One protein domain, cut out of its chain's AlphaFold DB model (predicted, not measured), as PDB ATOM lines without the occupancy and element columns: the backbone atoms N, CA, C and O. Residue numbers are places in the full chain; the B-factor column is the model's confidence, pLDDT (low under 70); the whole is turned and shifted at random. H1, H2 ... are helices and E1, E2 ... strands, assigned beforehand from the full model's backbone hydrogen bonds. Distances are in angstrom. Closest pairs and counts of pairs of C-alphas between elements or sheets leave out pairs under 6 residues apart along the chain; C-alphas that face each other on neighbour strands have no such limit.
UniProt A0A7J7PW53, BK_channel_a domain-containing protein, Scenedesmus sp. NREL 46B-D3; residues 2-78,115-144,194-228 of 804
ATOM      1  N   GLN A   2      54.563 -34.387 111.873       86.94
ATOM      2  CA  GLN A   2      54.075 -35.250 112.978       86.94
ATOM      3  C   GLN A   2      55.156 -35.978 113.814       86.94
ATOM      4  O   GLN A   2      55.068 -35.977 115.039       86.94
ATOM      5  N   ARG A   3      56.205 -36.549 113.192       88.81
ATOM      6  CA  ARG A   3      57.317 -37.203 113.922       88.81
ATOM      7  C   ARG A   3      58.036 -36.258 114.901       88.81
ATOM      8  O   ARG A   3      58.392 -36.694 115.990       88.81
ATOM      9  N   LEU A   4      58.203 -34.977 114.551       86.44
ATOM     10  CA  LEU A   4      58.774 -33.967 115.452       86.44
ATOM     11  C   LEU A   4      57.830 -33.707 116.630       86.44
ATOM     12  O   LEU A   4      58.254 -33.794 117.773       86.44
ATOM     13  N   LEU A   5      56.541 -33.471 116.371       90.25
ATOM     14  CA  LEU A   5      55.554 -33.218 117.432       90.25
ATOM     15  C   LEU A   5      55.431 -34.393 118.420       90.25
ATOM     16  O   LEU A   5      55.224 -34.168 119.609       90.25
ATOM     17  N   LYS A   6      55.605 -35.639 117.953       90.88
ATOM     18  CA  LYS A   6      55.548 -36.836 118.807       90.88
ATOM     19  C   LYS A   6      56.794 -37.033 119.683       90.88
ATOM     20  O   LYS A   6      56.649 -37.452 120.827       90.88
ATOM     21  N   TYR A   7      57.998 -36.769 119.163       90.88
ATOM     22  CA  TYR A   7      59.259 -37.173 119.814       90.88
ATOM     23  C   TYR A   7      60.169 -36.015 120.263       90.88
ATOM     24  O   TYR A   7      61.149 -36.245 120.969       90.88
ATOM     25  N   HIS A   8      59.890 -34.769 119.873       90.56
ATOM     26  CA  HIS A   8      60.731 -33.630 120.234       90.56
ATOM     27  C   HIS A   8      60.489 -33.178 121.683       90.56
ATOM     28  O   HIS A   8      59.347 -33.049 122.124       90.56
ATOM     29  N   ARG A   9      61.568 -32.836 122.405       90.00
ATOM     30  CA  ARG A   9      61.537 -32.414 123.824       90.00
ATOM     31  C   ARG A   9      60.666 -31.176 124.107       90.00
ATOM     32  O   ARG A   9      60.381 -30.896 125.264       90.00
ATOM     33  N   LEU A  10      60.255 -30.433 123.073       87.50
ATOM     34  CA  LEU A  10      59.389 -29.250 123.174       87.50
ATOM     35  C   LEU A  10      57.921 -29.517 122.786       87.50
ATOM     36  O   LEU A  10      57.189 -28.562 122.553       87.50
ATOM     37  N   ASN A  11      57.472 -30.774 122.696       90.56
ATOM     38  CA  ASN A  11      56.083 -31.125 122.355       90.56
ATOM     39  C   ASN A  11      55.029 -30.368 123.197       90.56
ATOM     40  O   ASN A  11      54.103 -29.781 122.648       90.56
ATOM     41  N   HIS A  12      55.234 -30.264 124.511       91.12
ATOM     42  CA  HIS A  12      54.402 -29.507 125.455       91.12
ATOM     43  C   HIS A  12      54.427 -27.973 125.257       91.12
ATOM     44  O   HIS A  12      53.695 -27.258 125.936       91.12
ATOM     45  N   ARG A  13      55.263 -27.454 124.346       93.44
ATOM     46  CA  ARG A  13      55.325 -26.039 123.929       93.44
ATOM     47  C   ARG A  13      54.887 -25.824 122.474       93.44
ATOM     48  O   ARG A  13      54.993 -24.704 121.984       93.44
ATOM     49  N   LEU A  14      54.449 -26.871 121.768       94.00
ATOM     50  CA  LEU A  14      54.174 -26.849 120.328       94.00
ATOM     51  C   LEU A  14      52.790 -27.435 120.021       94.00
ATOM     52  O   LEU A  14      52.646 -28.629 119.761       94.00
ATOM     53  N   LEU A  15      51.772 -26.572 120.003       94.12
ATOM     54  CA  LEU A  15      50.449 -26.913 119.485       94.12
ATOM     55  C   LEU A  15      50.435 -26.764 117.955       94.12
ATOM     56  O   LEU A  15      50.853 -25.737 117.426       94.12
ATOM     57  N   TYR A  16      49.931 -27.774 117.245       95.50
ATOM     58  CA  TYR A  16      49.696 -27.715 115.802       95.50
ATOM     59  C   TYR A  16      48.194 -27.712 115.515       95.50
ATOM     60  O   TYR A  16      47.466 -28.576 116.003       95.50
ATOM     61  N   LEU A  17      47.747 -26.756 114.699       96.62
ATOM     62  CA  LEU A  17      46.367 -26.612 114.248       96.62
ATOM     63  C   LEU A  17      46.347 -26.629 112.714       96.62
ATOM     64  O   LEU A  17      47.065 -25.863 112.077       96.62
ATOM     65  N   GLN A  18      45.524 -27.495 112.123       97.06
ATOM     66  CA  GLN A  18      45.283 -27.525 110.679       97.06
ATOM     67  C   GLN A  18      44.111 -26.593 110.343       97.06
ATOM     68  O   GLN A  18      42.984 -26.879 110.750       97.06
ATOM     69  N   GLY A  19      44.371 -25.507 109.614       97.50
ATOM     70  CA  GLY A  19      43.391 -24.487 109.217       97.50
ATOM     71  C   GLY A  19      44.016 -23.425 108.303       97.50
ATOM     72  O   GLY A  19      45.182 -23.555 107.927       97.50
ATOM     73  N   SER A  20      43.263 -22.376 107.959       97.81
ATOM     74  CA  SER A  20      43.736 -21.244 107.143       97.81
ATOM     75  C   SER A  20      43.798 -19.938 107.938       97.81
ATOM     76  O   SER A  20      42.847 -19.573 108.623       97.81
ATOM     77  N   ALA A  21      44.860 -19.151 107.744       97.81
ATOM     78  CA  ALA A  21      44.962 -17.790 108.281       97.81
ATOM     79  C   ALA A  21      43.963 -16.789 107.653       97.81
ATOM     80  O   ALA A  21      43.852 -15.663 108.128       97.81
ATOM     81  N   THR A  22      43.229 -17.178 106.604       97.94
ATOM     82  CA  THR A  22      42.102 -16.399 106.053       97.94
ATOM     83  C   THR A  22      40.746 -16.749 106.681       97.94
ATOM     84  O   THR A  22      39.757 -16.078 106.400       97.94
ATOM     85  N   SER A  23      40.673 -17.786 107.523       98.12
ATOM     86  CA  SER A  23      39.424 -18.255 108.129       98.12
ATOM     87  C   SER A  23      39.237 -17.688 109.538       98.12
ATOM     88  O   SER A  23      40.030 -17.951 110.442       98.12
ATOM     89  N   HIS A  24      38.145 -16.948 109.760       97.69
ATOM     90  CA  HIS A  24      37.822 -16.359 111.067       97.69
ATOM     91  C   HIS A  24      37.715 -17.417 112.182       97.69
ATOM     92  O   HIS A  24      38.139 -17.174 113.313       97.69
ATOM     93  N   THR A  25      37.180 -18.605 111.881       98.00
ATOM     94  CA  THR A  25      37.053 -19.696 112.862       98.00
ATOM     95  C   THR A  25      38.414 -20.276 113.250       98.00
ATOM     96  O   THR A  25      38.621 -20.636 114.408       98.00
ATOM     97  N   ASP A  26      39.374 -20.297 112.323       98.56
ATOM     98  CA  ASP A  26      40.740 -20.756 112.581       98.56
ATOM     99  C   ASP A  26      41.554 -19.727 113.364       98.56
ATOM    100  O   ASP A  26      42.228 -20.097 114.323       98.56
ATOM    101  N   LEU A  27      41.432 -18.438 113.032       98.31
ATOM    102  CA  LEU A  27      42.050 -17.341 113.791       98.31
ATOM    103  C   LEU A  27      41.513 -17.262 115.232       98.31
ATOM    104  O   LEU A  27      42.272 -17.010 116.173       98.31
ATOM    105  N   GLN A  28      40.221 -17.548 115.426       97.69
ATOM    106  CA  GLN A  28      39.603 -17.665 116.748       97.69
ATOM    107  C   GLN A  28      40.087 -18.911 117.503       97.69
ATOM    108  O   GLN A  28      40.457 -18.805 118.672       97.69
ATOM    109  N   ARG A  29      40.159 -20.073 116.838       97.88
ATOM    110  CA  ARG A  29      40.678 -21.332 117.406       97.88
ATOM    111  C   ARG A  29      42.164 -21.247 117.776       97.88
ATOM    112  O   ARG A  29      42.570 -21.837 118.772       97.88
ATOM    113  N   ALA A  30      42.950 -20.485 117.018       98.06
ATOM    114  CA  ALA A  30      44.346 -20.157 117.307       98.06
ATOM    115  C   ALA A  30      44.518 -18.975 118.289       98.06
ATOM    116  O   ALA A  30      45.648 -18.619 118.611       98.06
ATOM    117  N   GLN A  31      43.420 -18.376 118.772       97.19
ATOM    118  CA  GLN A  31      43.396 -17.283 119.755       97.19
ATOM    119  C   GLN A  31      44.260 -16.063 119.373       97.19
ATOM    120  O   GLN A  31      44.852 -15.413 120.231       97.19
ATOM    121  N   VAL A  32      44.307 -15.709 118.083       97.19
ATOM    122  CA  VAL A  32      45.230 -14.687 117.538       97.19
ATOM    123  C   VAL A  32      45.075 -13.301 118.189       97.19
ATOM    124  O   VAL A  32      46.049 -12.569 118.323       97.19
ATOM    125  N   HIS A  33      43.881 -12.965 118.682       95.00
ATOM    126  CA  HIS A  33      43.595 -11.723 119.418       95.00
ATOM    127  C   HIS A  33      44.212 -11.660 120.834       95.00
ATOM    128  O   HIS A  33      44.138 -10.620 121.488       95.00
ATOM    129  N   ALA A  34      44.757 -12.773 121.333       94.94
ATOM    130  CA  ALA A  34      45.378 -12.917 122.652       94.94
ATOM    131  C   ALA A  34      46.845 -13.394 122.575       94.94
ATOM    132  O   ALA A  34      47.462 -13.642 123.613       94.94
ATOM    133  N   ALA A  35      47.392 -13.529 121.361       96.56
ATOM    134  CA  ALA A  35      48.790 -13.862 121.118       96.56
ATOM    135  C   ALA A  35      49.693 -12.631 121.304       96.56
ATOM    136  O   ALA A  35      49.302 -11.514 120.977       96.56
ATOM    137  N   ASP A  36      50.925 -12.836 121.775       95.56
ATOM    138  CA  ASP A  36      51.902 -11.745 121.901       95.56
ATOM    139  C   ASP A  36      52.553 -11.396 120.537       95.56
ATOM    140  O   ASP A  36      52.930 -10.247 120.290       95.56
ATOM    141  N   ALA A  37      52.656 -12.376 119.626       97.12
ATOM    142  CA  ALA A  37      53.216 -12.230 118.279       97.12
ATOM    143  C   ALA A  37      52.617 -13.236 117.273       97.12
ATOM    144  O   ALA A  37      52.148 -14.308 117.661       97.12
ATOM    145  N   VAL A  38      52.681 -12.913 115.976       98.00
ATOM    146  CA  VAL A  38      52.225 -13.755 114.855       98.00
ATOM    147  C   VAL A  38      53.269 -13.739 113.737       98.00
ATOM    148  O   VAL A  38      53.726 -12.672 113.332       98.00
ATOM    149  N   PHE A  39      53.613 -14.914 113.204       98.25
ATOM    150  CA  PHE A  39      54.617 -15.076 112.149       98.25
ATOM    151  C   PHE A  39      53.990 -15.665 110.879       98.25
ATOM    152  O   PHE A  39      53.470 -16.779 110.895       98.25
ATOM    153  N   ILE A  40      54.076 -14.925 109.774       98.38
ATOM    154  CA  ILE A  40      53.680 -15.343 108.426       98.38
ATOM    155  C   ILE A  40      54.970 -15.645 107.655       98.38
ATOM    156  O   ILE A  40      55.779 -14.748 107.418       98.38
ATOM    157  N   MET A  41      55.189 -16.912 107.303       98.31
ATOM    158  CA  MET A  41      56.399 -17.373 106.614       98.31
ATOM    159  C   MET A  41      56.062 -17.795 105.187       98.31
ATOM    160  O   MET A  41      55.191 -18.641 104.997       98.31
ATOM    161  N   ALA A  42      56.791 -17.251 104.214       98.19
ATOM    162  CA  ALA A  42      56.690 -17.665 102.821       98.19
ATOM    163  C   ALA A  42      57.422 -18.989 102.565       98.19
ATOM    164  O   ALA A  42      58.502 -19.229 103.128       98.19
ATOM    165  N   ASP A  43      56.880 -19.800 101.653       97.88
ATOM    166  CA  ASP A  43      57.677 -20.821 100.966       97.88
ATOM    167  C   ASP A  43      58.900 -20.155 100.305       97.88
ATOM    168  O   ASP A  43      58.827 -19.034  99.802       97.88
ATOM    169  N   LYS A  44      60.053 -20.825 100.338       96.69
ATOM    170  CA  LYS A  44      61.303 -20.353  99.718       96.69
ATOM    171  C   LYS A  44      61.515 -20.923  98.315       96.69
ATOM    172  O   LYS A  44      62.423 -20.483  97.618       96.69
ATOM    173  N   THR A  45      60.696 -21.894  97.922       97.06
ATOM    174  CA  THR A  45      60.725 -22.595  96.633       97.06
ATOM    175  C   THR A  45      59.337 -22.660  95.961       97.06
ATOM    176  O   THR A  45      58.951 -23.732  95.496       97.06
ATOM    177  N   PRO A  46      58.551 -21.561  95.905       97.12
ATOM    178  CA  PRO A  46      57.264 -21.564  95.210       97.12
ATOM    179  C   PRO A  46      57.446 -21.621  93.684       97.12
ATOM    180  O   PRO A  46      58.498 -21.253  93.159       97.12
ATOM    181  N   GLY A  47      56.393 -22.023  92.964       97.88
ATOM    182  CA  GLY A  47      56.356 -21.954  91.496       97.88
ATOM    183  C   GLY A  47      56.324 -20.516  90.961       97.88
ATOM    184  O   GLY A  47      56.990 -20.216  89.975       97.88
ATOM    185  N   ASP A  48      55.612 -19.621  91.653       98.12
ATOM    186  CA  ASP A  48      55.700 -18.170  91.481       98.12
ATOM    187  C   ASP A  48      55.896 -17.492  92.848       98.12
ATOM    188  O   ASP A  48      55.118 -17.677  93.787       98.12
ATOM    189  N   ALA A  49      56.949 -16.681  92.955       98.25
ATOM    190  CA  ALA A  49      57.239 -15.896  94.150       98.25
ATOM    191  C   ALA A  49      56.229 -14.756  94.372       98.25
ATOM    192  O   ALA A  49      56.033 -14.331  95.511       98.25
ATOM    193  N   LEU A  50      55.580 -14.261  93.311       98.31
ATOM    194  CA  LEU A  50      54.575 -13.206  93.415       98.31
ATOM    195  C   LEU A  50      53.229 -13.737  93.934       98.31
ATOM    196  O   LEU A  50      52.609 -13.072  94.766       98.31
ATOM    197  N   GLU A  51      52.790 -14.918  93.497       98.44
ATOM    198  CA  GLU A  51      51.603 -15.584  94.050       98.44
ATOM    199  C   GLU A  51      51.763 -15.869  95.556       98.44
ATOM    200  O   GLU A  51      50.883 -15.528  96.351       98.44
ATOM    201  N   GLU A  52      52.914 -16.407  95.972       98.44
ATOM    202  CA  GLU A  52      53.213 -16.680  97.384       98.44
ATOM    203  C   GLU A  52      53.237 -15.392  98.230       98.44
ATOM    204  O   GLU A  52      52.668 -15.341  99.325       98.44
ATOM    205  N   ASP A  53      53.819 -14.308  97.712       98.62
ATOM    206  CA  ASP A  53      53.800 -12.997  98.368       98.62
ATOM    207  C   ASP A  53      52.394 -12.386  98.468       98.62
ATOM    208  O   ASP A  53      52.051 -11.770  99.484       98.62
ATOM    209  N   LEU A  54      51.564 -12.551  97.434       98.44
ATOM    210  CA  LEU A  54      50.177 -12.085  97.413       98.44
ATOM    211  C   LEU A  54      49.328 -12.841  98.442       98.44
ATOM    212  O   LEU A  54      48.570 -12.223  99.196       98.44
ATOM    213  N   LYS A  55      49.503 -14.163  98.524       98.31
ATOM    214  CA  LYS A  55      48.893 -15.046  99.525       98.31
ATOM    215  C   LYS A  55      49.286 -14.622 100.943       98.31
ATOM    216  O   LYS A  55      48.405 -14.374 101.766       98.31
ATOM    217  N   ASN A  56      50.576 -14.436 101.219       98.50
ATOM    218  CA  ASN A  56      51.052 -14.013 102.542       98.50
ATOM    219  C   ASN A  56      50.584 -12.594 102.915       98.50
ATOM    220  O   ASN A  56      50.162 -12.356 104.051       98.50
ATOM    221  N   SER A  57      50.547 -11.670 101.950       98.44
ATOM    222  CA  SER A  57      49.970 -10.330 102.134       98.44
ATOM    223  C   SER A  57      48.468 -10.388 102.444       98.44
ATOM    224  O   SER A  57      47.992  -9.689 103.339       98.44
ATOM    225  N   THR A  58      47.725 -11.267 101.765       98.19
ATOM    226  CA  THR A  58      46.293 -11.509 102.016       98.19
ATOM    227  C   THR A  58      46.055 -12.073 103.416       98.19
ATOM    228  O   THR A  58      45.175 -11.590 104.128       98.19
ATOM    229  N   CYS A  59      46.875 -13.030 103.864       98.38
ATOM    230  CA  CYS A  59      46.831 -13.533 105.239       98.38
ATOM    231  C   CYS A  59      47.089 -12.421 106.271       98.38
ATOM    232  O   CYS A  59      46.376 -12.343 107.269       98.38
ATOM    233  N   CYS A  60      48.047 -11.522 106.019       98.25
ATOM    234  CA  CYS A  60      48.319 -10.386 106.905       98.25
ATOM    235  C   CYS A  60      47.113  -9.442 107.039       98.25
ATOM    236  O   CYS A  60      46.799  -9.000 108.145       98.25
ATOM    237  N   LEU A  61      46.421  -9.152 105.932       97.81
ATOM    238  CA  LEU A  61      45.220  -8.312 105.939       97.81
ATOM    239  C   LEU A  61      44.036  -9.008 106.629       97.81
ATOM    240  O   LEU A  61      43.354  -8.371 107.429       97.81
ATOM    241  N   ALA A  62      43.830 -10.309 106.402       98.12
ATOM    242  CA  ALA A  62      42.787 -11.086 107.078       98.12
ATOM    243  C   ALA A  62      42.993 -11.141 108.606       98.12
ATOM    244  O   ALA A  62      42.045 -10.961 109.370       98.12
ATOM    245  N   ILE A  63      44.242 -11.306 109.062       97.88
ATOM    246  CA  ILE A  63      44.595 -11.243 110.488       97.88
ATOM    247  C   ILE A  63      44.325  -9.845 111.062       97.88
ATOM    248  O   ILE A  63      43.733  -9.736 112.136       97.88
ATOM    249  N   GLY A  64      44.693  -8.774 110.348       97.00
ATOM    250  CA  GLY A  64      44.394  -7.402 110.773       97.00
ATOM    251  C   GLY A  64      42.892  -7.141 110.921       97.00
ATOM    252  O   GLY A  64      42.458  -6.650 111.961       97.00
ATOM    253  N   GLN A  65      42.085  -7.564 109.942       96.69
ATOM    254  CA  GLN A  65      40.619  -7.463 109.986       96.69
ATOM    255  C   GLN A  65      40.014  -8.252 111.162       96.69
ATOM    256  O   GLN A  65      39.132  -7.746 111.857       96.69
ATOM    257  N   PHE A  66      40.513  -9.462 111.434       97.25
ATOM    258  CA  PHE A  66      40.084 -10.273 112.578       97.25
ATOM    259  C   PHE A  66      40.397  -9.601 113.925       97.25
ATOM    260  O   PHE A  66      39.527  -9.515 114.793       97.25
ATOM    261  N   VAL A  67      41.620  -9.088 114.105       96.12
ATOM    262  CA  VAL A  67      42.009  -8.392 115.345       96.12
ATOM    263  C   VAL A  67      41.207  -7.093 115.517       96.12
ATOM    264  O   VAL A  67      40.759  -6.810 116.629       96.12
ATOM    265  N   GLN A  68      40.938  -6.358 114.430       94.75
ATOM    266  CA  GLN A  68      40.060  -5.184 114.441       94.75
ATOM    267  C   GLN A  68      38.645  -5.538 114.927       94.75
ATOM    268  O   GLN A  68      38.128  -4.892 115.838       94.75
ATOM    269  N   ALA A  69      38.033  -6.582 114.358       94.19
ATOM    270  CA  ALA A  69      36.688  -7.021 114.724       94.19
ATOM    271  C   ALA A  69      36.601  -7.416 116.207       94.19
ATOM    272  O   ALA A  69      35.721  -6.936 116.922       94.19
ATOM    273  N   MET A  70      37.562  -8.207 116.699       93.38
ATOM    274  CA  MET A  70      37.633  -8.607 118.108       93.38
ATOM    275  C   MET A  70      37.778  -7.402 119.056       93.38
ATOM    276  O   MET A  70      37.127  -7.360 120.106       93.38
ATOM    277  N   ALA A  71      38.586  -6.400 118.690       90.31
ATOM    278  CA  ALA A  71      38.721  -5.163 119.460       90.31
ATOM    279  C   ALA A  71      37.399  -4.372 119.525       90.31
ATOM    280  O   ALA A  71      36.989  -3.941 120.606       90.31
ATOM    281  N   CYS A  72      36.687  -4.240 118.399       89.19
ATOM    282  CA  CYS A  72      35.372  -3.597 118.348       89.19
ATOM    283  C   CYS A  72      34.329  -4.338 119.205       89.19
ATOM    284  O   CYS A  72      33.690  -3.711 120.054       89.19
ATOM    285  N   SER A  73      34.186  -5.660 119.050       89.44
ATOM    286  CA  SER A  73      33.204  -6.469 119.794       89.44
ATOM    287  C   SER A  73      33.388  -6.382 121.311       89.44
ATOM    288  O   SER A  73      32.405  -6.290 122.049       89.44
ATOM    289  N   SER A  74      34.639  -6.342 121.782       83.38
ATOM    290  CA  SER A  74      34.967  -6.303 123.215       83.38
ATOM    291  C   SER A  74      34.421  -5.048 123.916       83.38
ATOM    292  O   SER A  74      33.995  -5.110 125.071       83.38
ATOM    293  N   SER A  75      34.358  -3.915 123.203       77.62
ATOM    294  CA  SER A  75      33.823  -2.649 123.727       77.62
ATOM    295  C   SER A  75      32.312  -2.683 124.016       77.62
ATOM    296  O   SER A  75      31.838  -1.973 124.906       77.62
ATOM    297  N   ILE A  76      31.558  -3.529 123.303       77.44
ATOM    298  CA  ILE A  76      30.095  -3.625 123.414       77.44
ATOM    299  C   ILE A  76      29.725  -4.409 124.677       77.44
ATOM    300  O   ILE A  76      28.959  -3.921 125.511       77.44
ATOM    301  N   SER A  77      30.324  -5.588 124.871       74.69
ATOM    302  CA  SER A  77      30.053  -6.445 126.032       74.69
ATOM    303  C   SER A  77      30.391  -5.764 127.362       74.69
ATOM    304  O   SER A  77      29.646  -5.906 128.332       74.69
ATOM    305  N   GLN A  78      31.465  -4.965 127.417       69.75
ATOM    306  CA  GLN A  78      31.846  -4.265 128.647       69.75
ATOM    307  C   GLN A  78      30.826  -3.188 129.066       69.75
ATOM    308  O   GLN A  78      30.657  -2.960 130.264       69.75
ATOM    309  N   THR A 115      47.719  -4.917 120.033       90.06
ATOM    310  CA  THR A 115      47.908  -5.573 118.737       90.06
ATOM    311  C   THR A 115      49.158  -6.465 118.802       90.06
ATOM    312  O   THR A 115      50.205  -5.978 119.257       90.06
ATOM    313  N   PRO A 116      49.073  -7.751 118.405       94.88
ATOM    314  CA  PRO A 116      50.224  -8.650 118.424       94.88
ATOM    315  C   PRO A 116      51.367  -8.081 117.584       94.88
ATOM    316  O   PRO A 116      51.137  -7.369 116.607       94.88
ATOM    317  N   LEU A 117      52.612  -8.419 117.929       95.06
ATOM    318  CA  LEU A 117      53.735  -8.158 117.029       95.06
ATOM    319  C   LEU A 117      53.547  -8.992 115.754       95.06
ATOM    320  O   LEU A 117      53.605 -10.220 115.801       95.06
ATOM    321  N   MET A 118      53.318  -8.332 114.623       97.31
ATOM    322  CA  MET A 118      53.128  -8.997 113.339       97.31
ATOM    323  C   MET A 118      54.474  -9.099 112.617       97.31
ATOM    324  O   MET A 118      55.138  -8.092 112.385       97.31
ATOM    325  N   CYS A 119      54.870 -10.302 112.215       98.12
ATOM    326  CA  CYS A 119      56.071 -10.541 111.420       98.12
ATOM    327  C   CYS A 119      55.689 -11.251 110.119       98.12
ATOM    328  O   CYS A 119      55.103 -12.331 110.161       98.12
ATOM    329  N   ILE A 120      56.038 -10.675 108.966       98.38
ATOM    330  CA  ILE A 120      55.794 -11.279 107.649       98.38
ATOM    331  C   ILE A 120      57.087 -11.397 106.842       98.38
ATOM    332  O   ILE A 120      57.815 -10.421 106.655       98.38
ATOM    333  N   GLN A 121      57.353 -12.601 106.340       98.50
ATOM    334  CA  GLN A 121      58.350 -12.847 105.306       98.50
ATOM    335  C   GLN A 121      57.704 -12.657 103.930       98.50
ATOM    336  O   GLN A 121      56.677 -13.266 103.639       98.50
ATOM    337  N   LEU A 122      58.340 -11.851 103.083       98.56
ATOM    338  CA  LEU A 122      58.052 -11.731 101.654       98.56
ATOM    339  C   LEU A 122      59.309 -12.086 100.853       98.56
ATOM    340  O   LEU A 122      60.427 -12.029 101.367       98.56
ATOM    341  N   LEU A 123      59.143 -12.434  99.586       98.50
ATOM    342  CA  LEU A 123      60.207 -12.822  98.673       98.50
ATOM    343  C   LEU A 123      60.689 -11.621  97.856       98.50
ATOM    344  O   LEU A 123      61.896 -11.390  97.785       98.50
ATOM    345  N   LEU A 124      59.768 -10.821  97.307       98.25
ATOM    346  CA  LEU A 124      60.058  -9.756  96.342       98.25
ATOM    347  C   LEU A 124      59.951  -8.339  96.957       98.25
ATOM    348  O   LEU A 124      58.970  -8.032  97.647       98.25
ATOM    349  N   PRO A 125      60.878  -7.403  96.656       97.88
ATOM    350  CA  PRO A 125      60.807  -6.022  97.155       97.88
ATOM    351  C   PRO A 125      59.551  -5.262  96.692       97.88
ATOM    352  O   PRO A 125      59.005  -4.430  97.419       97.88
ATOM    353  N   GLN A 126      59.037  -5.582  95.502       98.06
ATOM    354  CA  GLN A 126      57.809  -5.001  94.949       98.06
ATOM    355  C   GLN A 126      56.553  -5.446  95.723       98.06
ATOM    356  O   GLN A 126      55.529  -4.762  95.685       98.06
ATOM    357  N   SER A 127      56.607  -6.582  96.422       98.25
ATOM    358  CA  SER A 127      55.525  -7.059  97.291       98.25
ATOM    359  C   SER A 127      55.515  -6.303  98.616       98.25
ATOM    360  O   SER A 127      54.459  -5.841  99.043       98.25
ATOM    361  N   LYS A 128      56.699  -6.066  99.208       97.75
ATOM    362  CA  LYS A 128      56.887  -5.183 100.378       97.75
ATOM    363  C   LYS A 128      56.282  -3.799 100.114       97.75
ATOM    364  O   LYS A 128      55.440  -3.343 100.882       97.75
ATOM    365  N   GLN A 129      56.624  -3.180  98.981       96.94
ATOM    366  CA  GLN A 129      56.056  -1.890  98.564       96.94
ATOM    367  C   GLN A 129      54.527  -1.937  98.393       96.94
ATOM    368  O   GLN A 129      53.827  -1.044  98.876       96.94
ATOM    369  N   ARG A 130      53.986  -2.984  97.748       97.88
ATOM    370  CA  ARG A 130      52.533  -3.164  97.584       97.88
ATOM    371  C   ARG A 130      51.812  -3.267  98.928       97.88
ATOM    372  O   ARG A 130      50.872  -2.500  99.140       97.88
ATOM    373  N   LEU A 131      52.288  -4.116  99.840       97.56
ATOM    374  CA  LEU A 131      51.716  -4.293 101.178       97.56
ATOM    375  C   LEU A 131      51.730  -2.986 101.984       97.56
ATOM    376  O   LEU A 131      50.693  -2.594 102.519       97.56
ATOM    377  N   THR A 132      52.850  -2.252 101.999       96.12
ATOM    378  CA  THR A 132      52.915  -0.920 102.625       96.12
ATOM    379  C   THR A 132      51.895   0.043 102.008       96.12
ATOM    380  O   THR A 132      51.170   0.707 102.746       96.12
ATOM    381  N   SER A 133      51.754   0.069 100.677       96.50
ATOM    382  CA  SER A 133      50.776   0.935  99.994       96.50
ATOM    383  C   SER A 133      49.312   0.562 100.273       96.50
ATOM    384  O   SER A 133      48.426   1.408 100.143       96.50
ATOM    385  N   TRP A 134      49.026  -0.699 100.616       96.75
ATOM    386  CA  TRP A 134      47.692  -1.141 101.028       96.75
ATOM    387  C   TRP A 134      47.410  -0.743 102.474       96.75
ATOM    388  O   TRP A 134      46.367  -0.160 102.738       96.75
ATOM    389  N   LEU A 135      48.353  -0.968 103.391       96.00
ATOM    390  CA  LEU A 135      48.217  -0.575 104.798       96.00
ATOM    391  C   LEU A 135      48.094   0.946 104.964       96.00
ATOM    392  O   LEU A 135      47.243   1.412 105.716       96.00
ATOM    393  N   GLN A 136      48.864   1.724 104.196       94.50
ATOM    394  CA  GLN A 136      48.708   3.180 104.111       94.50
ATOM    395  C   GLN A 136      47.314   3.576 103.611       94.50
ATOM    396  O   GLN A 136      46.710   4.486 104.168       94.50
ATOM    397  N   ARG A 137      46.767   2.873 102.608       95.12
ATOM    398  CA  ARG A 137      45.394   3.108 102.135       95.12
ATOM    399  C   ARG A 137      44.347   2.741 103.187       95.12
ATOM    400  O   ARG A 137      43.442   3.535 103.381       95.12
ATOM    401  N   TYR A 138      44.486   1.631 103.914       93.88
ATOM    402  CA  TYR A 138      43.577   1.285 105.017       93.88
ATOM    403  C   TYR A 138      43.619   2.299 106.172       93.88
ATOM    404  O   TYR A 138      42.574   2.621 106.730       93.88
ATOM    405  N   ALA A 139      44.794   2.845 106.498       92.06
ATOM    406  CA  ALA A 139      44.940   3.907 107.498       92.06
ATOM    407  C   ALA A 139      44.441   5.287 107.012       92.06
ATOM    408  O   ALA A 139      44.113   6.135 107.837       92.06
ATOM    409  N   ALA A 140      44.379   5.512 105.694       91.50
ATOM    410  CA  ALA A 140      43.952   6.766 105.068       91.50
ATOM    411  C   ALA A 140      42.549   6.709 104.426       91.50
ATOM    412  O   ALA A 140      42.150   7.666 103.760       91.50
ATOM    413  N   LEU A 141      41.802   5.609 104.591       87.25
ATOM    414  CA  LEU A 141      40.414   5.523 104.138       87.25
ATOM    415  C   LEU A 141      39.597   6.608 104.861       87.25
ATOM    416  O   LEU A 141      39.572   6.607 106.094       87.25
ATOM    417  N   PRO A 142      38.935   7.529 104.135       77.62
ATOM    418  CA  PRO A 142      38.132   8.562 104.770       77.62
ATOM    419  C   PRO A 142      36.971   7.924 105.532       77.62
ATOM    420  O   PRO A 142      36.433   6.891 105.123       77.62
ATOM    421  N   GLU A 143      36.563   8.565 106.627       68.62
ATOM    422  CA  GLU A 143      35.414   8.145 107.429       68.62
ATOM    423  C   GLU A 143      34.114   8.354 106.639       68.62
ATOM    424  O   GLU A 143      33.401   9.341 106.820       68.62
ATOM    425  N   HIS A 144      33.803   7.410 105.746       61.53
ATOM    426  CA  HIS A 144      32.511   7.297 105.077       61.53
ATOM    427  C   HIS A 144      31.440   6.912 106.099       61.53
ATOM    428  O   HIS A 144      30.977   5.774 106.168       61.53
ATOM    429  N   CYS A 194      34.090   5.042 113.377       57.00
ATOM    430  CA  CYS A 194      34.901   5.135 112.160       57.00
ATOM    431  C   CYS A 194      36.334   5.591 112.475       57.00
ATOM    432  O   CYS A 194      37.295   4.960 112.029       57.00
ATOM    433  N   SER A 195      36.487   6.588 113.350       72.12
ATOM    434  CA  SER A 195      37.793   7.098 113.791       72.12
ATOM    435  C   SER A 195      38.687   6.044 114.462       72.12
ATOM    436  O   SER A 195      39.915   6.160 114.467       72.12
ATOM    437  N   ASN A 196      38.095   4.970 114.995       83.94
ATOM    438  CA  ASN A 196      38.831   3.844 115.567       83.94
ATOM    439  C   ASN A 196      39.398   2.890 114.500       83.94
ATOM    440  O   ASN A 196      40.412   2.243 114.755       83.94
ATOM    441  N   ALA A 197      38.809   2.825 113.299       89.62
ATOM    442  CA  ALA A 197      39.285   1.966 112.214       89.62
ATOM    443  C   ALA A 197      40.601   2.477 111.605       89.62
ATOM    444  O   ALA A 197      41.571   1.722 111.523       89.62
ATOM    445  N   ALA A 198      40.669   3.762 111.245       90.38
ATOM    446  CA  ALA A 198      41.886   4.373 110.701       90.38
ATOM    447  C   ALA A 198      43.054   4.299 111.705       90.38
ATOM    448  O   ALA A 198      44.148   3.839 111.365       90.38
ATOM    449  N   ARG A 199      42.792   4.641 112.979       90.69
ATOM    450  CA  ARG A 199      43.763   4.513 114.083       90.69
ATOM    451  C   ARG A 199      44.219   3.068 114.296       90.69
ATOM    452  O   ARG A 199      45.409   2.846 114.518       90.69
ATOM    453  N   PHE A 200      43.312   2.089 114.204       93.69
ATOM    454  CA  PHE A 200      43.681   0.675 114.279       93.69
ATOM    455  C   PHE A 200      44.655   0.295 113.160       93.69
ATOM    456  O   PHE A 200      45.706  -0.266 113.454       93.69
ATOM    457  N   TRP A 201      44.360   0.627 111.899       95.00
ATOM    458  CA  TRP A 201      45.233   0.260 110.778       95.00
ATOM    459  C   TRP A 201      46.584   0.983 110.805       95.00
ATOM    460  O   TRP A 201      47.598   0.371 110.471       95.00
ATOM    461  N   GLN A 202      46.632   2.227 111.291       93.31
ATOM    462  CA  GLN A 202      47.883   2.935 111.576       93.31
ATOM    463  C   GLN A 202      48.719   2.195 112.640       93.31
ATOM    464  O   GLN A 202      49.894   1.906 112.403       93.31
ATOM    465  N   GLY A 203      48.119   1.824 113.777       92.38
ATOM    466  CA  GLY A 203      48.798   1.070 114.839       92.38
ATOM    467  C   GLY A 203      49.187  -0.358 114.428       92.38
ATOM    468  O   GLY A 203      50.257  -0.841 114.792       92.38
ATOM    469  N   PHE A 204      48.364  -1.021 113.612       94.81
ATOM    470  CA  PHE A 204      48.656  -2.335 113.038       94.81
ATOM    471  C   PHE A 204      49.857  -2.268 112.087       94.81
ATOM    472  O   PHE A 204      50.779  -3.073 112.214       94.81
ATOM    473  N   ALA A 205      49.915  -1.265 111.205       94.44
ATOM    474  CA  ALA A 205      51.066  -1.035 110.333       94.44
ATOM    475  C   ALA A 205      52.352  -0.728 111.125       94.44
ATOM    476  O   ALA A 205      53.413  -1.246 110.786       94.44
ATOM    477  N   GLN A 206      52.264   0.038 112.220       91.25
ATOM    478  CA  GLN A 206      53.380   0.268 113.154       91.25
ATOM    479  C   GLN A 206      53.799  -0.999 113.932       91.25
ATOM    480  O   GLN A 206      54.918  -1.074 114.434       91.25
ATOM    481  N   SER A 207      52.923  -2.003 114.041       92.94
ATOM    482  CA  SER A 207      53.218  -3.298 114.675       92.94
ATOM    483  C   SER A 207      53.789  -4.357 113.717       92.94
ATOM    484  O   SER A 207      54.088  -5.465 114.167       92.94
ATOM    485  N   LEU A 208      53.937  -4.035 112.423       95.31
ATOM    486  CA  LEU A 208      54.304  -4.975 111.363       95.31
ATOM    487  C   LEU A 208      55.786  -4.886 110.965       95.31
ATOM    488  O   LEU A 208      56.216  -3.949 110.295       95.31
ATOM    489  N   ALA A 209      56.550  -5.930 111.278       96.12
ATOM    490  CA  ALA A 209      57.886  -6.154 110.740       96.12
ATOM    491  C   ALA A 209      57.810  -6.929 109.410       96.12
ATOM    492  O   ALA A 209      57.339  -8.069 109.372       96.12
ATOM    493  N   VAL A 210      58.300  -6.326 108.320       97.19
ATOM    494  CA  VAL A 210      58.330  -6.935 106.976       97.19
ATOM    495  C   VAL A 210      59.761  -7.326 106.605       97.19
ATOM    496  O   VAL A 210      60.611  -6.461 106.394       97.19
ATOM    497  N   VAL A 211      60.019  -8.628 106.479       97.44
ATOM    498  CA  VAL A 211      61.318  -9.193 106.087       97.44
ATOM    499  C   VAL A 211      61.261  -9.597 104.616       97.44
ATOM    500  O   VAL A 211      60.619 -10.585 104.270       97.44
ATOM    501  N   CYS A 212      61.937  -8.857 103.734       98.25
ATOM    502  CA  CYS A 212      62.052  -9.229 102.322       98.25
ATOM    503  C   CYS A 212      63.311 -10.081 102.087       98.25
ATOM    504  O   CYS A 212      64.438  -9.612 102.254       98.25
ATOM    505  N   ALA A 213      63.121 -11.337 101.684       97.50
ATOM    506  CA  ALA A 213      64.195 -12.309 101.518       97.50
ATOM    507  C   ALA A 213      65.188 -11.918 100.413       97.50
ATOM    508  O   ALA A 213      66.394 -12.037 100.628       97.50
ATOM    509  N   ALA A 214      64.722 -11.416  99.263       97.75
ATOM    510  CA  ALA A 214      65.611 -10.948  98.199       97.75
ATOM    511  C   ALA A 214      66.392  -9.684  98.599       97.75
ATOM    512  O   ALA A 214      67.587  -9.608  98.339       97.75
ATOM    513  N   GLU A 215      65.752  -8.719  99.268       97.62
ATOM    514  CA  GLU A 215      66.395  -7.479  99.740       97.62
ATOM    515  C   GLU A 215      67.553  -7.781 100.706       97.62
ATOM    516  O   GLU A 215      68.662  -7.284 100.523       97.62
ATOM    517  N   VAL A 216      67.325  -8.679 101.674       96.75
ATOM    518  CA  VAL A 216      68.368  -9.153 102.597       96.75
ATOM    519  C   VAL A 216      69.443  -9.956 101.858       96.75
ATOM    520  O   VAL A 216      70.629  -9.734 102.089       96.75
ATOM    521  N   SER A 217      69.064 -10.860 100.951       96.94
ATOM    522  CA  SER A 217      70.025 -11.731 100.253       96.94
ATOM    523  C   SER A 217      70.953 -10.942  99.327       96.94
ATOM    524  O   SER A 217      72.171 -11.074  99.423       96.94
ATOM    525  N   TYR A 218      70.403 -10.068  98.476       97.31
ATOM    526  CA  TYR A 218      71.203  -9.227  97.585       97.31
ATOM    527  C   TYR A 218      71.984  -8.149  98.348       97.31
ATOM    528  O   TYR A 218      73.116  -7.855  97.971       97.31
ATOM    529  N   GLY A 219      71.447  -7.621  99.456       97.06
ATOM    530  CA  GLY A 219      72.186  -6.731 100.355       97.06
ATOM    531  C   GLY A 219      73.414  -7.408 100.975       97.06
ATOM    532  O   GLY A 219      74.507  -6.846 100.948       97.06
ATOM    533  N   LEU A 220      73.266  -8.647 101.457       97.00
ATOM    534  CA  LEU A 220      74.376  -9.452 101.982       97.00
ATOM    535  C   LEU A 220      75.400  -9.816 100.897       97.00
ATOM    536  O   LEU A 220      76.600  -9.736 101.152       97.00
ATOM    537  N   MET A 221      74.959 -10.163  99.682       97.19
ATOM    538  CA  MET A 221      75.862 -10.418  98.550       97.19
ATOM    539  C   MET A 221      76.641  -9.159  98.141       97.19
ATOM    540  O   MET A 221      77.852  -9.232  97.951       97.19
ATOM    541  N   GLY A 222      75.985  -7.996  98.071       97.88
ATOM    542  CA  GLY A 222      76.648  -6.718  97.797       97.88
ATOM    543  C   GLY A 222      77.657  -6.336  98.884       97.88
ATOM    544  O   GLY A 222      78.773  -5.922  98.574       97.88
ATOM    545  N   ALA A 223      77.311  -6.550 100.156       96.88
ATOM    546  CA  ALA A 223      78.227  -6.342 101.275       96.88
ATOM    547  C   ALA A 223      79.438  -7.292 101.226       96.88
ATOM    548  O   ALA A 223      80.549  -6.867 101.539       96.88
ATOM    549  N   ALA A 224      79.267  -8.545 100.782       97.62
ATOM    550  CA  ALA A 224      80.362  -9.510 100.637       97.62
ATOM    551  C   ALA A 224      81.443  -9.056  99.641       97.62
ATOM    552  O   ALA A 224      82.620  -9.349  99.847       97.62
ATOM    553  N   CYS A 225      81.058  -8.311  98.599       97.50
ATOM    554  CA  CYS A 225      81.987  -7.715  97.635       97.50
ATOM    555  C   CYS A 225      82.825  -6.564  98.225       97.50
ATOM    556  O   CYS A 225      83.880  -6.250  97.683       97.50
ATOM    557  N   LEU A 226      82.365  -5.938  99.315       97.69
ATOM    558  CA  LEU A 226      83.083  -4.872 100.027       97.69
ATOM    559  C   LEU A 226      83.901  -5.416 101.207       97.69
ATOM    560  O   LEU A 226      84.999  -4.934 101.477       97.69
ATOM    561  N   ALA A 227      83.362  -6.412 101.914       97.62
ATOM    562  CA  ALA A 227      83.941  -6.999 103.116       97.62
ATOM    563  C   ALA A 227      83.796  -8.537 103.092       97.62
ATOM    564  O   ALA A 227      82.752  -9.072 103.488       97.62
ATOM    565  N   PRO A 228      84.832  -9.278 102.657       97.62
ATOM    566  CA  PRO A 228      84.836 -10.738 102.704       97.62
ATOM    567  C   PRO A 228      84.515 -11.267 104.108       97.62
ATOM    568  O   PRO A 228      85.007 -10.759 105.111       97.62
TER     569      PRO A 228
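Overview. This is residues 2 to 78, 115 to 144 and 194 to 228 of the 804 residues of the protein "BK_channel_a domain-containing protein" of Scenedesmus sp. NREL 46B-D3 (UniProt A0A7J7PW53). A small sheet of three parallel strands, E1, E2 and E3, is covered on one face by two helices running along it, H3 and H4, with no named helix on its other face. H5 packs beside H4 and also touches H3, H6 runs out from the end of E3, and the first residues make an arm that carries H1 far from the body; residues 6 to 12, 73 to 78 and 217 to 228 stick out. The printed part has 142 residues, with six named helices and three named strands in the order H1 H2 E1 H3 E2 H4 H5 E3 H6, and is mostly helix. It is only just loose, close to compact, with a radius of gyration of the C-alphas of 17.8 A and spans of 59 by 46 by 29 A.

Arrangement. H1, residues 2 to 7, touches no helix. H2, residues 24 to 29, only just touches the hub H3, residues 49 to 78, with 3 pairs of C-alphas within 8 A, the closest those of His 24 and Phe 66 at 6.7 A; they stand about perpendicular at 74 degrees. E1, residues 37 to 40, is parallel to E2, residues 117 to 122, at 13 degrees, with N 38 and O 117 within hydrogen-bond range at 2.9 A. E2 is parallel to E3, residues 208 to 212, at 20 degrees, with N 209 and O 118 at 2.8 A. H3 and H4, residues 125 to 139, are on the same face in two layers, helices over one sheet, at heights of 10.5 A and 10.9 A. They touch at Asp 53 and Ser 127, their closest C-alphas, 6.3 A, at a shallow tilt of 23 degrees, the same way. H5, residues 194 to 206, touches H4 at a shallow tilt of 27 degrees, opposite ways, closest at the C-alphas of Ala 139 and Ala 198, 4.5 A; it only grazes the sheet. H6, residues 213 to 226, is close to H4 but not clearly touching it, the C-alphas of Pro 125 and Glu 215 being closest at 6.3 A. Every O i to N i+4 pair is within hydrogen-bond range in H1, H2 and H4, against 23 of 26 in H3, 7 of 9 in H5 and 9 of 10 in H6.

Along the chain. H1 begins at C-alpha 2 (54.075, -35.250, 112.978). After H2 and E1, H3 measures 44.4 A, E2 16.4 A, H4 21.4 A, H5 19.1 A and E3 12.6 A. H6, 20.4 A long, ends at C-alpha 226 (83.083, -4.872, 100.027).

Size, cuts and confidence. The C-alphas farthest apart, of Ser 77 and Pro 228, are 59.7 A apart. Residues 79 to 114 and 145 to 193 are cut out, leaving C-alpha gaps of 18.9 A and 7.8 A. The link from H1 to H2 is long, 16 residues. Residues 78, 143 to 144 and 194 have pLDDT under 70.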